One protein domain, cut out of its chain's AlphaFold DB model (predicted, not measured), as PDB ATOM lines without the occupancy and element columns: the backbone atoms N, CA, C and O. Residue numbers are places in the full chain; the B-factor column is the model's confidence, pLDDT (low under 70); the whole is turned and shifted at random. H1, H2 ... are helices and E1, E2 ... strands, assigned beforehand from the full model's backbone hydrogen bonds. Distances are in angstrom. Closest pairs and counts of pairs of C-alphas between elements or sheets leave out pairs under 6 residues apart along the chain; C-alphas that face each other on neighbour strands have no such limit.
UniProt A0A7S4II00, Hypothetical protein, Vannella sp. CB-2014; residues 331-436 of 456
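Overview. This is residues 331 to 436 of the 456 residues of the protein "Hypothetical protein" of Vannella sp. CB-2014 (UniProt A0A7S4II00). This is a domain of little regular structure, in which long loops run past two small antiparallel sheets, E1 with E4 and the hairpin E2 with E3, with three short helices around them. The 106 printed residues run H1 E1 E2 E3 H2 H3 E4, mixed in class, with only 28 in named elements. The whole is compact, radius of gyration of the C-alphas 14.0 A, spanning 43 by 30 by 21 A.

Arrangement. H1, residues 343 to 346, is apart from hairpin E2, 370 to 372, and E3, 376 to 378; N 370 and O 378 are 3.0 A apart. E1, 357 to 360, and E4, 424 to 428, are antiparallel at 145 degrees; N 358 and O 427 are 2.8 A apart. The closest C-alphas of E1 and E3, Tyr 359 and His 377, are 6.8 A apart. H2, 380 to 384, and H3, 386 to 389, are close but not clearly touching: C-alphas 382 and 389, the closest, are 7.7 A apart. The O i to N i+4 pair of H2 is within hydrogen-bond range; H1 and H3 are too short for one.

Along the chain. H1 begins at C-alpha 343 (-30.480, 42.062, -47.017). E1 measures 10.1 A, and E4, 12.3 A, ends at C-alpha 428 (-22.919, 41.016, -56.234).

Size, cuts and confidence. The printed part has no cut. H3 to E4 is a long link. Residues 331 to 334, 387 to 401 and 432 to 436 have pLDDT under 70.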
ATOM      1  N   GLU A 331     -37.722  27.591 -24.003       52.97
ATOM      2  CA  GLU A 331     -37.982  29.029 -24.157       52.97
ATOM      3  C   GLU A 331     -37.914  29.437 -25.637       52.97
ATOM      4  O   GLU A 331     -36.895  29.246 -26.306       52.97
ATOM      5  N   LYS A 332     -39.010  30.020 -26.153       56.38
ATOM      6  CA  LYS A 332     -39.058  30.554 -27.519       56.38
ATOM      7  C   LYS A 332     -37.859  31.458 -27.746       56.38
ATOM      8  O   LYS A 332     -37.637  32.412 -27.007       56.38
ATOM      9  N   LEU A 333     -37.120  31.175 -28.808       61.31
ATOM     10  CA  LEU A 333     -35.942  31.939 -29.150       61.31
ATOM     11  C   LEU A 333     -36.305  33.385 -29.519       61.31
ATOM     12  O   LEU A 333     -36.867  33.646 -30.585       61.31
ATOM     13  N   VAL A 334     -35.917  34.323 -28.660       68.06
ATOM     14  CA  VAL A 334     -36.039  35.760 -28.908       68.06
ATOM     15  C   VAL A 334     -34.663  36.320 -29.244       68.06
ATOM     16  O   VAL A 334     -33.750  36.321 -28.417       68.06
ATOM     17  N   LEU A 335     -34.495  36.788 -30.479       77.06
ATOM     18  CA  LEU A 335     -33.250  37.418 -30.913       77.06
ATOM     19  C   LEU A 335     -33.155  38.844 -30.379       77.06
ATOM     20  O   LEU A 335     -34.156  39.528 -30.189       77.06
ATOM     21  N   LYS A 336     -31.931  39.351 -30.215       84.00
ATOM     22  CA  LYS A 336     -31.757  40.799 -30.060       84.00
ATOM     23  C   LYS A 336     -32.262  41.491 -31.331       84.00
ATOM     24  O   LYS A 336     -31.845  41.078 -32.418       84.00
ATOM     25  N   PRO A 337     -33.121  42.521 -31.234       87.38
ATOM     26  CA  PRO A 337     -33.651  43.209 -32.406       87.38
ATOM     27  C   PRO A 337     -32.564  43.658 -33.387       87.38
ATOM     28  O   PRO A 337     -32.776  43.580 -34.589       87.38
ATOM     29  N   GLU A 338     -31.388  44.048 -32.895       89.31
ATOM     30  CA  GLU A 338     -30.235  44.521 -33.673       89.31
ATOM     31  C   GLU A 338     -29.710  43.501 -34.699       89.31
ATOM     32  O   GLU A 338     -29.141  43.897 -35.716       89.31
ATOM     33  N   GLU A 339     -29.921  42.204 -34.463       85.44
ATOM     34  CA  GLU A 339     -29.515  41.123 -35.373       85.44
ATOM     35  C   GLU A 339     -30.449  40.998 -36.589       85.44
ATOM     36  O   GLU A 339     -30.057  40.489 -37.647       85.44
ATOM     37  N   LEU A 340     -31.690  41.482 -36.465       90.19
ATOM     38  CA  LEU A 340     -32.717  41.405 -37.503       90.19
ATOM     39  C   LEU A 340     -32.518  42.511 -38.540       90.19
ATOM     40  O   LEU A 340     -33.219  43.520 -38.576       90.19
ATOM     41  N   VAL A 341     -31.522  42.329 -39.401       91.25
ATOM     42  CA  VAL A 341     -31.198  43.263 -40.485       91.25
ATOM     43  C   VAL A 341     -31.536  42.631 -41.831       91.25
ATOM     44  O   VAL A 341     -31.037  41.552 -42.157       91.25
ATOM     45  N   CYS A 342     -32.355  43.314 -42.635       91.38
ATOM     46  CA  CYS A 342     -32.706  42.859 -43.982       91.38
ATOM     47  C   CYS A 342     -31.499  42.896 -44.932       91.38
ATOM     48  O   CYS A 342     -30.552  43.655 -44.717       91.38
ATOM     49  N   GLY A 343     -31.566  42.137 -46.032       86.38
ATOM     50  CA  GLY A 343     -30.480  42.062 -47.017       86.38
ATOM     51  C   GLY A 343     -30.019  43.432 -47.527       86.38
ATOM     52  O   GLY A 343     -28.833  43.730 -47.485       86.38
ATOM     53  N   GLY A 344     -30.947  44.330 -47.875       88.25
ATOM     54  CA  GLY A 344     -30.592  45.677 -48.347       88.25
ATOM     55  C   GLY A 344     -29.876  46.555 -47.317       88.25
ATOM     56  O   GLY A 344     -29.095  47.422 -47.691       88.25
ATOM     57  N   CYS A 345     -30.082  46.308 -46.024       90.44
ATOM     58  CA  CYS A 345     -29.370  46.992 -44.941       90.44
ATOM     59  C   CYS A 345     -28.037  46.319 -44.557       90.44
ATOM     60  O   CYS A 345     -27.275  46.897 -43.769       90.44
ATOM     61  N   ARG A 346     -27.779  45.103 -45.065       87.81
ATOM     62  CA  ARG A 346     -26.493  44.391 -44.961       87.81
ATOM     63  C   ARG A 346     -25.578  44.733 -46.134       87.81
ATOM     64  O   ARG A 346     -24.382  44.903 -45.936       87.81
ATOM     65  N   GLY A 347     -26.141  44.873 -47.331       85.75
ATOM     66  CA  GLY A 347     -25.418  45.296 -48.521       85.75
ATOM     67  C   GLY A 347     -26.337  45.417 -49.731       85.75
ATOM     68  O   GLY A 347     -27.321  44.692 -49.867       85.75
ATOM     69  N   SER A 348     -26.007  46.338 -50.628       86.88
ATOM     70  CA  SER A 348     -26.694  46.506 -51.905       86.88
ATOM     71  C   SER A 348     -25.684  46.901 -52.967       86.88
ATOM     72  O   SER A 348     -24.823  47.745 -52.723       86.88
ATOM     73  N   CYS A 349     -25.809  46.320 -54.153       87.31
ATOM     74  CA  CYS A 349     -25.104  46.792 -55.333       87.31
ATOM     75  C   CYS A 349     -25.760  48.088 -55.827       87.31
ATOM     76  O   CYS A 349     -26.987  48.188 -55.844       87.31
ATOM     77  N   GLU A 350     -24.962  49.057 -56.274       87.19
ATOM     78  CA  GLU A 350     -25.480  50.306 -56.856       87.19
ATOM     79  C   GLU A 350     -26.234  50.070 -58.173       87.19
ATOM     80  O   GLU A 350     -27.170  50.796 -58.495       87.19
ATOM     81  N   ILE A 351     -25.840  49.036 -58.923       87.56
ATOM     82  CA  ILE A 351     -26.389  48.724 -60.249       87.56
ATOM     83  C   ILE A 351     -27.521  47.695 -60.149       87.56
ATOM     84  O   ILE A 351     -28.548  47.833 -60.807       87.56
ATOM     85  N   HIS A 352     -27.341  46.657 -59.325       83.94
ATOM     86  CA  HIS A 352     -28.224  45.483 -59.285       83.94
ATOM     87  C   HIS A 352     -29.055  45.362 -57.999       83.94
ATOM     88  O   HIS A 352     -29.778  44.383 -57.821       83.94
ATOM     89  N   GLY A 353     -28.955  46.334 -57.089       85.19
ATOM     90  CA  GLY A 353     -29.702  46.334 -55.835       85.19
ATOM     91  C   GLY A 353     -29.253  45.250 -54.850       85.19
ATOM     92  O   GLY A 353     -28.146  44.711 -54.928       85.19
ATOM     93  N   SER A 354     -30.123  44.945 -53.887       85.31
ATOM     94  CA  SER A 354     -29.819  44.054 -52.761       85.31
ATOM     95  C   SER A 354     -30.167  42.584 -52.986       85.31
ATOM     96  O   SER A 354     -29.696  41.727 -52.242       85.31
ATOM     97  N   GLU A 355     -31.000  42.272 -53.979       82.50
ATOM     98  CA  GLU A 355     -31.462  40.898 -54.243       82.50
ATOM     99  C   GLU A 355     -30.361  40.004 -54.818       82.50
ATOM    100  O   GLU A 355     -30.390  38.790 -54.660       82.50
ATOM    101  N   GLN A 356     -29.377  40.618 -55.471       86.19
ATOM    102  CA  GLN A 356     -28.300  39.927 -56.181       86.19
ATOM    103  C   GLN A 356     -27.036  39.808 -55.331       86.19
ATOM    104  O   GLN A 356     -25.955  39.532 -55.852       86.19
ATOM    105  N   MET A 357     -27.150  40.077 -54.031       88.88
ATOM    106  CA  MET A 357     -26.033  39.992 -53.108       88.88
ATOM    107  C   MET A 357     -25.794  38.539 -52.708       88.88
ATOM    108  O   MET A 357     -26.713  37.806 -52.352       88.88
ATOM    109  N   VAL A 358     -24.531  38.137 -52.757       90.31
ATOM    110  CA  VAL A 358     -24.062  36.815 -52.362       90.31
ATOM    111  C   VAL A 358     -23.521  36.911 -50.946       90.31
ATOM    112  O   VAL A 358     -22.739  37.809 -50.632       90.31
ATOM    113  N   TYR A 359     -23.919  35.975 -50.093       92.69
ATOM    114  CA  TYR A 359     -23.524  35.945 -48.689       92.69
ATOM    115  C   TYR A 359     -22.573  34.788 -48.418       92.69
ATOM    116  O   TYR A 359     -22.676  33.711 -49.010       92.69
ATOM    117  N   LYS A 360     -21.650  35.012 -47.488       92.75
ATOM    118  CA  LYS A 360     -20.840  33.962 -46.883       92.75
ATOM    119  C   LYS A 360     -21.698  33.212 -45.862       92.75
ATOM    120  O   LYS A 360     -22.476  33.821 -45.134       92.75
ATOM    121  N   CYS A 361     -21.522  31.898 -45.759       92.31
ATOM    122  CA  CYS A 361     -22.057  31.142 -44.636       92.31
ATOM    123  C   CYS A 361     -21.474  31.670 -43.322       92.31
ATOM    124  O   CYS A 361     -20.254  31.764 -43.166       92.31
ATOM    125  N   ARG A 362     -22.329  31.953 -42.342       89.94
ATOM    126  CA  ARG A 362     -21.890  32.441 -41.032       89.94
ATOM    127  C   ARG A 362     -20.834  31.536 -40.397       89.94
ATOM    128  O   ARG A 362     -19.855  32.020 -39.844       89.94
ATOM    129  N   PHE A 363     -20.985  30.221 -40.541       89.19
ATOM    130  CA  PHE A 363     -20.225  29.231 -39.777       89.19
ATOM    131  C   PHE A 363     -18.975  28.686 -40.476       89.19
ATOM    132  O   PHE A 363     -18.151  28.041 -39.830       89.19
ATOM    133  N   CYS A 364     -18.803  28.933 -41.776       90.62
ATOM    134  CA  CYS A 364     -17.660  28.419 -42.529       90.62
ATOM    135  C   CYS A 364     -17.290  29.309 -43.725       90.62
ATOM    136  O   CYS A 364     -17.985  30.264 -44.075       90.62
ATOM    137  N   CYS A 365     -16.178  28.980 -44.379       93.31
ATOM    138  CA  CYS A 365     -15.714  29.660 -45.584       93.31
ATOM    139  C   CYS A 365     -16.385  29.058 -46.829       93.31
ATOM    140  O   CYS A 365     -15.743  28.409 -47.646       93.31
ATOM    141  N   SER A 366     -17.700  29.198 -46.961       93.44
ATOM    142  CA  SER A 366     -18.444  28.756 -48.149       93.44
ATOM    143  C   SER A 366     -19.532  29.756 -48.497       93.44
ATOM    144  O   SER A 366     -19.995  30.500 -47.633       93.44
ATOM    145  N   VAL A 367     -19.944  29.776 -49.761       92.44
ATOM    146  CA  VAL A 367     -21.076  30.593 -50.205       92.44
ATOM    147  C   VAL A 367     -22.358  30.042 -49.583       92.44
ATOM    148  O   VAL A 367     -22.566  28.827 -49.528       92.44
ATOM    149  N   ALA A 368     -23.205  30.930 -49.074       92.50
ATOM    150  CA  ALA A 368     -24.490  30.555 -48.516       92.50
ATOM    151  C   ALA A 368     -25.511  30.251 -49.618       92.50
ATOM    152  O   ALA A 368     -25.522  30.870 -50.680       92.50
ATOM    153  N   SER A 369     -26.397  29.303 -49.334       89.94
ATOM    154  CA  SER A 369     -27.529  28.939 -50.196       89.94
ATOM    155  C   SER A 369     -28.868  29.046 -49.470       89.94
ATOM    156  O   SER A 369     -29.911  29.058 -50.114       89.94
ATOM    157  N   TYR A 370     -28.843  29.132 -48.138       88.06
ATOM    158  CA  TYR A 370     -30.028  29.207 -47.293       88.06
ATOM    159  C   TYR A 370     -29.953  30.432 -46.386       88.06
ATOM    160  O   TYR A 370     -28.871  30.806 -45.928       88.06
ATOM    161  N   PHE A 371     -31.111  31.021 -46.101       88.94
ATOM    162  CA  PHE A 371     -31.284  32.086 -45.119       88.94
ATOM    163  C   PHE A 371     -32.417  31.699 -44.174       88.94
ATOM    164  O   PHE A 371     -33.557  31.519 -44.612       88.94
ATOM    165  N   CYS A 372     -32.085  31.536 -42.896       85.06
ATOM    166  CA  CYS A 372     -33.002  31.032 -41.878       85.06
ATOM    167  C   CYS A 372     -32.972  31.923 -40.629       85.06
ATOM    168  O   CYS A 372     -32.046  32.720 -40.425       85.06
ATOM    169  N   PHE A 373     -34.006  31.778 -39.797       80.38
ATOM    170  CA  PHE A 373     -34.166  32.467 -38.510       80.38
ATOM    171  C   PHE A 373     -34.240  34.001 -38.612       80.38
ATOM    172  O   PHE A 373     -34.186  34.701 -37.608       80.38
ATOM    173  N   GLY A 374     -34.335  34.558 -39.822       84.38
ATOM    174  CA  GLY A 374     -34.350  36.003 -40.053       84.38
ATOM    175  C   GLY A 374     -32.998  36.701 -39.978       84.38
ATOM    176  O   GLY A 374     -32.946  37.900 -40.235       84.38
ATOM    177  N   HIS A 375     -31.896  36.015 -39.670       85.12
ATOM    178  CA  HIS A 375     -30.597  36.688 -39.521       85.12
ATOM    179  C   HIS A 375     -29.380  35.887 -39.986       85.12
ATOM    180  O   HIS A 375     -28.309  36.483 -40.082       85.12
ATOM    181  N   THR A 376     -29.519  34.587 -40.280       87.69
ATOM    182  CA  THR A 376     -28.358  33.709 -40.489       87.69
ATOM    183  C   THR A 376     -28.325  33.083 -41.879       87.69
ATOM    184  O   THR A 376     -29.284  32.434 -42.308       87.69
ATOM    185  N   HIS A 377     -27.181  33.217 -42.552       90.38
ATOM    186  CA  HIS A 377     -26.895  32.585 -43.837       90.38
ATOM    187  C   HIS A 377     -26.121  31.263 -43.677       90.38
ATOM    188  O   HIS A 377     -25.077  31.194 -43.019       90.38
ATOM    189  N   PHE A 378     -26.590  30.201 -44.340       89.88
ATOM    190  CA  PHE A 378     -26.011  28.855 -44.274       89.88
ATOM    191  C   PHE A 378     -25.595  28.327 -45.650       89.88
ATOM    192  O   PHE A 378     -26.328  28.467 -46.632       89.88
ATOM    193  N   CYS A 379     -24.449  27.645 -45.718       92.31
ATOM    194  CA  CYS A 379     -24.156  26.723 -46.816       92.31
ATOM    195  C   CYS A 379     -24.932  25.401 -46.619       92.31
ATOM    196  O   CYS A 379     -25.415  25.143 -45.511       92.31
ATOM    197  N   PRO A 380     -25.035  24.535 -47.644       92.19
ATOM    198  CA  PRO A 380     -25.759  23.266 -47.527       92.19
ATOM    199  C   PRO A 380     -25.270  22.350 -46.399       92.19
ATOM    200  O   PRO A 380     -26.084  21.725 -45.724       92.19
ATOM    201  N   GLU A 381     -23.959  22.300 -46.150       89.44
ATOM    202  CA  GLU A 381     -23.383  21.446 -45.104       89.44
ATOM    203  C   GLU A 381     -23.742  21.938 -43.698       89.44
ATOM    204  O   GLU A 381     -24.205  21.156 -42.869       89.44
ATOM    205  N   CYS A 382     -23.597  23.242 -43.437       87.38
ATOM    206  CA  CYS A 382     -23.959  23.829 -42.147       87.38
ATOM    207  C   CYS A 382     -25.477  23.833 -41.923       87.38
ATOM    208  O   CYS A 382     -25.925  23.643 -40.796       87.38
ATOM    209  N   HIS A 383     -26.273  24.009 -42.982       86.88
ATOM    210  CA  HIS A 383     -27.735  23.956 -42.898       86.88
ATOM    211  C   HIS A 383     -28.263  22.547 -42.590       86.88
ATOM    212  O   HIS A 383     -29.355  22.408 -42.051       86.88
ATOM    213  N   ALA A 384     -27.520  21.489 -42.925       86.00
ATOM    214  CA  ALA A 384     -27.936  20.118 -42.634       86.00
ATOM    215  C   ALA A 384     -27.827  19.756 -41.143       86.00
ATOM    216  O   ALA A 384     -28.473  18.807 -40.702       86.00
ATOM    217  N   LYS A 385     -26.993  20.476 -40.379       77.62
ATOM    218  CA  LYS A 385     -26.717  20.204 -38.959       77.62
ATOM    219  C   LYS A 385     -26.593  21.496 -38.136       77.62
ATOM    220  O   LYS A 385     -25.567  21.714 -37.491       77.62
ATOM    221  N   PRO A 386     -27.609  22.377 -38.147       70.38
ATOM    222  CA  PRO A 386     -27.522  23.665 -37.461       70.38
ATOM    223  C   PRO A 386     -27.365  23.483 -35.941       70.38
ATOM    224  O   PRO A 386     -26.621  24.229 -35.309       70.38
ATOM    225  N   TRP A 387     -27.974  22.432 -35.386       67.81
ATOM    226  CA  TRP A 387     -27.949  22.059 -33.966       67.81
ATOM    227  C   TRP A 387     -26.577  21.584 -33.459       67.81
ATOM    228  O   TRP A 387     -26.300  21.678 -32.271       67.81
ATOM    229  N   ASP A 388     -25.696  21.108 -34.348       69.19
ATOM    230  CA  ASP A 388     -24.324  20.723 -33.977       69.19
ATOM    231  C   ASP A 388     -23.413  21.957 -33.818       69.19
ATOM    232  O   ASP A 388     -22.337  21.882 -33.223       69.19
ATOM    233  N   ILE A 389     -23.823  23.093 -34.393       66.94
ATOM    234  CA  ILE A 389     -23.037  24.330 -34.477       66.94
ATOM    235  C   ILE A 389     -23.549  25.376 -33.474       66.94
ATOM    236  O   ILE A 389     -22.767  26.179 -32.955       66.94
ATOM    237  N   VAL A 390     -24.845  25.345 -33.164       64.94
ATOM    238  CA  VAL A 390     -25.547  26.282 -32.278       64.94
ATOM    239  C   VAL A 390     -26.085  25.547 -31.051       64.94
ATOM    240  O   VAL A 390     -26.677  24.483 -31.193       64.94
ATOM    241  N   SER A 391     -25.894  26.096 -29.844       53.53
ATOM    242  CA  SER A 391     -26.298  25.396 -28.611       53.53
ATOM    243  C   SER A 391     -27.735  25.743 -28.331       53.53
ATOM    244  O   SER A 391     -28.147  26.872 -28.605       53.53
ATOM    245  N   GLN A 392     -28.448  24.768 -27.767       49.44
ATOM    246  CA  GLN A 392     -29.839  24.843 -27.337       49.44
ATOM    247  C   GLN A 392     -30.262  26.277 -26.980       49.44
ATOM    248  O   GLN A 392     -29.698  26.928 -26.098       49.44
ATOM    249  N   ASN A 393     -31.231  26.755 -27.759       47.28
ATOM    250  CA  ASN A 393     -32.011  27.982 -27.592       47.28
ATOM    251  C   ASN A 393     -31.278  29.307 -27.591       47.28
ATOM    252  O   ASN A 393     -31.807  30.299 -27.087       47.28
ATOM    253  N   ASN A 394     -30.111  29.389 -28.230       48.91
ATOM    254  CA  ASN A 394     -29.567  30.698 -28.545       48.91
ATOM    255  C   ASN A 394     -28.705  30.703 -29.817       48.91
ATOM    256  O   ASN A 394     -27.494  30.523 -29.749       48.91
ATOM    257  N   TYR A 395     -29.296  31.000 -30.985       52.47
ATOM    258  CA  TYR A 395     -28.574  31.221 -32.260       52.47
ATOM    259  C   TYR A 395     -27.619  32.438 -32.254       52.47
ATOM    260  O   TYR A 395     -27.021  32.768 -33.286       52.47
ATOM    261  N   GLN A 396     -27.431  33.096 -31.100       53.09
ATOM    262  CA  GLN A 396     -26.301  33.996 -30.847       53.09
ATOM    263  C   GLN A 396     -25.044  33.281 -30.324       53.09
ATOM    264  O   GLN A 396     -23.969  33.870 -30.394       53.09
ATOM    265  N   PHE A 397     -25.131  32.037 -29.843       56.16
ATOM    266  CA  PHE A 397     -24.010  31.335 -29.216       56.16
ATOM    267  C   PHE A 397     -23.677  30.038 -29.953       56.16
ATOM    268  O   PHE A 397     -24.431  29.066 -29.995       56.16
ATOM    269  N   ILE A 398     -22.497  30.055 -30.559       61.09
ATOM    270  CA  ILE A 398     -21.863  28.901 -31.179       61.09
ATOM    271  C   ILE A 398     -21.406  27.956 -30.051       61.09
ATOM    272  O   ILE A 398     -20.752  28.409 -29.112       61.09
ATOM    273  N   VAL A 399     -21.714  26.652 -30.134       53.41
ATOM    274  CA  VAL A 399     -21.409  25.654 -29.062       53.41
ATOM    275  C   VAL A 399     -19.921  25.380 -28.906       53.41
ATOM    276  O   VAL A 399     -19.469  24.871 -27.884       53.41
ATOM    277  N   GLY A 400     -19.148  25.674 -29.944       60.94
ATOM    278  CA  GLY A 400     -17.730  25.371 -30.013       60.94
ATOM    279  C   GLY A 400     -16.953  26.437 -30.766       60.94
ATOM    280  O   GLY A 400     -17.505  27.399 -31.288       60.94
ATOM    281  N   ASN A 401     -15.640  26.253 -30.854       69.06
ATOM    282  CA  ASN A 401     -14.817  27.120 -31.685       69.06
ATOM    283  C   ASN A 401     -15.043  26.763 -33.157       69.06
ATOM    284  O   ASN A 401     -14.727  25.650 -33.585       69.06
ATOM    285  N   LEU A 402     -15.565  27.709 -33.938       81.88
ATOM    286  CA  LEU A 402     -15.599  27.568 -35.392       81.88
ATOM    287  C   LEU A 402     -14.171  27.510 -35.925       81.88
ATOM    288  O   LEU A 402     -13.271  28.182 -35.415       81.88
ATOM    289  N   LYS A 403     -13.963  26.721 -36.984       84.94
ATOM    290  CA  LYS A 403     -12.670  26.670 -37.668       84.94
ATOM    291  C   LYS A 403     -12.294  28.089 -38.105       84.94
ATOM    292  O   LYS A 403     -13.037  28.697 -38.867       84.94
ATOM    293  N   ALA A 404     -11.160  28.608 -37.642       87.62
ATOM    294  CA  ALA A 404     -10.661  29.903 -38.091       87.62
ATOM    295  C   ALA A 404     -10.271  29.849 -39.577       87.62
ATOM    296  O   ALA A 404      -9.829  28.814 -40.079       87.62
ATOM    297  N   CYS A 405     -10.450  30.965 -40.284       89.25
ATOM    298  CA  CYS A 405      -9.962  31.101 -41.651       89.25
ATOM    299  C   CYS A 405      -8.436  31.250 -41.646       89.25
ATOM    300  O   CYS A 405      -7.887  31.957 -40.805       89.25
ATOM    301  N   GLU A 406      -7.760  30.599 -42.590       90.00
ATOM    302  CA  GLU A 406      -6.296  30.617 -42.729       90.00
ATOM    303  C   GLU A 406      -5.791  31.802 -43.584       90.00
ATOM    304  O   GLU A 406      -4.601  31.886 -43.876       90.00
ATOM    305  N   GLY A 407      -6.683  32.732 -43.948       87.69
ATOM    306  CA  GLY A 407      -6.390  33.918 -44.760       87.69
ATOM    307  C   GLY A 407      -6.844  33.787 -46.223       87.69
ATOM    308  O   GLY A 407      -7.164  32.688 -46.671       87.69
ATOM    309  N   PRO A 408      -6.905  34.896 -46.984       87.88
ATOM    310  CA  PRO A 408      -7.455  34.918 -48.345       87.88
ATOM    311  C   PRO A 408      -6.697  34.018 -49.333       87.88
ATOM    312  O   PRO A 408      -7.327  33.434 -50.208       87.88
ATOM    313  N   ASP A 409      -5.382  33.841 -49.155       88.25
ATOM    314  CA  ASP A 409      -4.535  33.026 -50.043       88.25
ATOM    315  C   ASP A 409      -4.871  31.525 -50.003       88.25
ATOM    316  O   ASP A 409      -4.637  30.797 -50.968       88.25
ATOM    317  N   THR A 410      -5.401  31.046 -48.877       90.00
ATOM    318  CA  THR A 410      -5.750  29.635 -48.643       90.00
ATOM    319  C   THR A 410      -7.254  29.425 -48.486       90.00
ATOM    320  O   THR A 410      -7.739  28.293 -48.561       90.00
ATOM    321  N   CYS A 411      -8.014  30.501 -48.278       90.62
ATOM    322  CA  CYS A 411      -9.457  30.454 -48.140       90.62
ATOM    323  C   CYS A 411     -10.102  30.021 -49.464       90.62
ATOM    324  O   CYS A 411      -9.842  30.633 -50.499       90.62
ATOM    325  N   PRO A 412     -11.030  29.046 -49.458       90.31
ATOM    326  CA  PRO A 412     -11.751  28.642 -50.668       90.31
ATOM    327  C   PRO A 412     -12.602  29.767 -51.285       90.31
ATOM    328  O   PRO A 412     -13.008  29.657 -52.437       90.31
ATOM    329  N   LEU A 413     -12.883  30.837 -50.531       89.75
ATOM    330  CA  LEU A 413     -13.583  32.022 -51.030       89.75
ATOM    331  C   LEU A 413     -12.643  33.034 -51.697       89.75
ATOM    332  O   LEU A 413     -13.130  33.920 -52.388       89.75
ATOM    333  N   GLY A 414     -11.327  32.934 -51.473       87.81
ATOM    334  CA  GLY A 414     -10.326  33.826 -52.065       87.81
ATOM    335  C   GLY A 414     -10.445  35.302 -51.665       87.81
ATOM    336  O   GLY A 414      -9.883  36.155 -52.344       87.81
ATOM    337  N   VAL A 415     -11.195  35.622 -50.604       87.81
ATOM    338  CA  VAL A 415     -11.449  36.996 -50.144       87.81
ATOM    339  C   VAL A 415     -11.185  37.141 -48.653       87.81
ATOM    340  O   VAL A 415     -11.327  36.186 -47.883       87.81
ATOM    341  N   GLU A 416     -10.829  38.354 -48.239       90.31
ATOM    342  CA  GLU A 416     -10.768  38.723 -46.830       90.31
ATOM    343  C   GLU A 416     -12.189  38.873 -46.266       90.31
ATOM    344  O   GLU A 416     -13.073  39.448 -46.904       90.31
ATOM    345  N   HIS A 417     -12.427  38.311 -45.082       89.31
ATOM    346  CA  HIS A 417     -13.738  38.293 -44.439       89.31
ATOM    347  C   HIS A 417     -13.583  38.187 -42.911       89.31
ATOM    348  O   HIS A 417     -12.549  37.701 -42.440       89.31
ATOM    349  N   PRO A 418     -14.597  38.585 -42.117       90.62
ATOM    350  CA  PRO A 418     -14.551  38.479 -40.663       90.62
ATOM    351  C   PRO A 418     -14.463  37.017 -40.191       90.62
ATOM    352  O   PRO A 418     -14.686  36.086 -40.982       90.62
ATOM    353  N   PRO A 419     -14.145  36.785 -38.904       89.56
ATOM    354  CA  PRO A 419     -14.123  35.449 -38.327       89.56
ATOM    355  C   PRO A 419     -15.415  34.668 -38.593       89.56
ATOM    356  O   PRO A 419     -16.515  35.218 -38.671       89.56
ATOM    357  N   ASN A 420     -15.287  33.345 -38.716       89.19
ATOM    358  CA  ASN A 420     -16.462  32.481 -38.746       89.19
ATOM    359  C   ASN A 420     -17.259  32.701 -37.451       89.19
ATOM    360  O   ASN A 420     -16.688  32.708 -36.364       89.19
ATOM    361  N   GLY A 421     -18.566  32.903 -37.596       84.88
ATOM    362  CA  GLY A 421     -19.485  33.351 -36.552       84.88
ATOM    363  C   GLY A 421     -20.154  34.686 -36.878       84.88
ATOM    364  O   GLY A 421     -21.215  34.986 -36.327       84.88
ATOM    365  N   GLU A 422     -19.596  35.443 -37.820       86.62
ATOM    366  CA  GLU A 422     -20.123  36.734 -38.258       86.62
ATOM    367  C   GLU A 422     -20.724  36.665 -39.667       86.62
ATOM    368  O   GLU A 422     -20.267  35.928 -40.547       86.62
ATOM    369  N   GLU A 423     -21.794  37.432 -39.864       88.19
ATOM    370  CA  GLU A 423     -22.475  37.577 -41.147       88.19
ATOM    371  C   GLU A 423     -21.648  38.451 -42.094       88.19
ATOM    372  O   GLU A 423     -21.178  39.520 -41.708       88.19
ATOM    373  N   PHE A 424     -21.488  38.023 -43.348       90.56
ATOM    374  CA  PHE A 424     -20.662  38.745 -44.314       90.56
ATOM    375  C   PHE A 424     -21.216  38.663 -45.734       90.56
ATOM    376  O   PHE A 424     -21.594  37.594 -46.221       90.56
ATOM    377  N   VAL A 425     -21.231  39.810 -46.408       91.81
ATOM    378  CA  VAL A 425     -21.627  39.947 -47.809       91.81
ATOM    379  C   VAL A 425     -20.379  39.812 -48.676       91.81
ATOM    380  O   VAL A 425     -19.446  40.596 -48.535       91.81
ATOM    381  N   LEU A 426     -20.372  38.843 -49.587       90.44
ATOM    382  CA  LEU A 426     -19.245  38.586 -50.488       90.44
ATOM    383  C   LEU A 426     -19.207  39.549 -51.679       90.44
ATOM    384  O   LEU A 426     -18.136  39.838 -52.201       90.44
ATOM    385  N   GLY A 427     -20.368  40.023 -52.131       88.00
ATOM    386  CA  GLY A 427     -20.471  40.907 -53.291       88.00
ATOM    387  C   GLY A 427     -21.743  40.668 -54.094       88.00
ATOM    388  O   GLY A 427     -22.689  40.058 -53.601       88.00
ATOM    389  N   CYS A 428     -21.777  41.159 -55.332       88.69
ATOM    390  CA  CYS A 428     -22.919  41.016 -56.234       88.69
ATOM    391  C   CYS A 428     -22.692  39.890 -57.252       88.69
ATOM    392  O   CYS A 428     -21.701  39.907 -57.980       88.69
ATOM    393  N   ALA A 429     -23.649  38.964 -57.361       85.88
ATOM    394  CA  ALA A 429     -23.594  37.819 -58.269       85.88
ATOM    395  C   ALA A 429     -23.417  38.227 -59.743       85.88
ATOM    396  O   ALA A 429     -22.691  37.567 -60.482       85.88
ATOM    397  N   TYR A 430     -24.050  39.325 -60.170       85.69
ATOM    398  CA  TYR A 430     -23.979  39.795 -61.558       85.69
ATOM    399  C   TYR A 430     -22.734  40.614 -61.881       85.69
ATOM    400  O   TYR A 430     -22.348  40.692 -63.044       85.69
ATOM    401  N   CYS A 431     -22.090  41.218 -60.881       84.00
ATOM    402  CA  CYS A 431     -20.859  41.969 -61.108       84.00
ATOM    403  C   CYS A 431     -19.659  41.051 -61.378       84.00
ATOM    404  O   CYS A 431     -18.659  41.525 -61.902       84.00
ATOM    405  N   GLY A 432     -19.744  39.757 -61.048       68.25
ATOM    406  CA  GLY A 432     -18.714  38.759 -61.369       68.25
ATOM    407  C   GLY A 432     -17.404  38.895 -60.583       68.25
ATOM    408  O   GLY A 432     -16.584  37.983 -60.618       68.25
ATOM    409  N   GLU A 433     -17.228  39.984 -59.838       58.62
ATOM    410  CA  GLU A 433     -16.115  40.231 -58.934       58.62
ATOM    411  C   GLU A 433     -16.617  40.188 -57.482       58.62
ATOM    412  O   GLU A 433     -17.437  41.009 -57.060       58.62
ATOM    413  N   PHE A 434     -16.137  39.212 -56.703       59.97
ATOM    414  CA  PHE A 434     -16.286  39.182 -55.243       59.97
ATOM    415  C   PHE A 434     -15.371  40.261 -54.643       59.97
ATOM    416  O   PHE A 434     -14.303  39.950 -54.124       59.97
ATOM    417  N   VAL A 435     -15.694  41.543 -54.828       49.00
ATOM    418  CA  VAL A 435     -14.791  42.643 -54.460       49.00
ATOM    419  C   VAL A 435     -15.475  43.657 -53.552       49.00
ATOM    420  O   VAL A 435     -16.581  44.125 -53.816       49.00
ATOM    421  N   HIS A 436     -14.741  43.942 -52.470       39.38
ATOM    422  CA  HIS A 436     -14.801  45.047 -51.518       39.38
ATOM    423  C   HIS A 436     -16.029  45.961 -51.590       39.38
ATOM    424  O   HIS A 436     -16.096  46.908 -52.373       39.38
TER     425      HIS A 436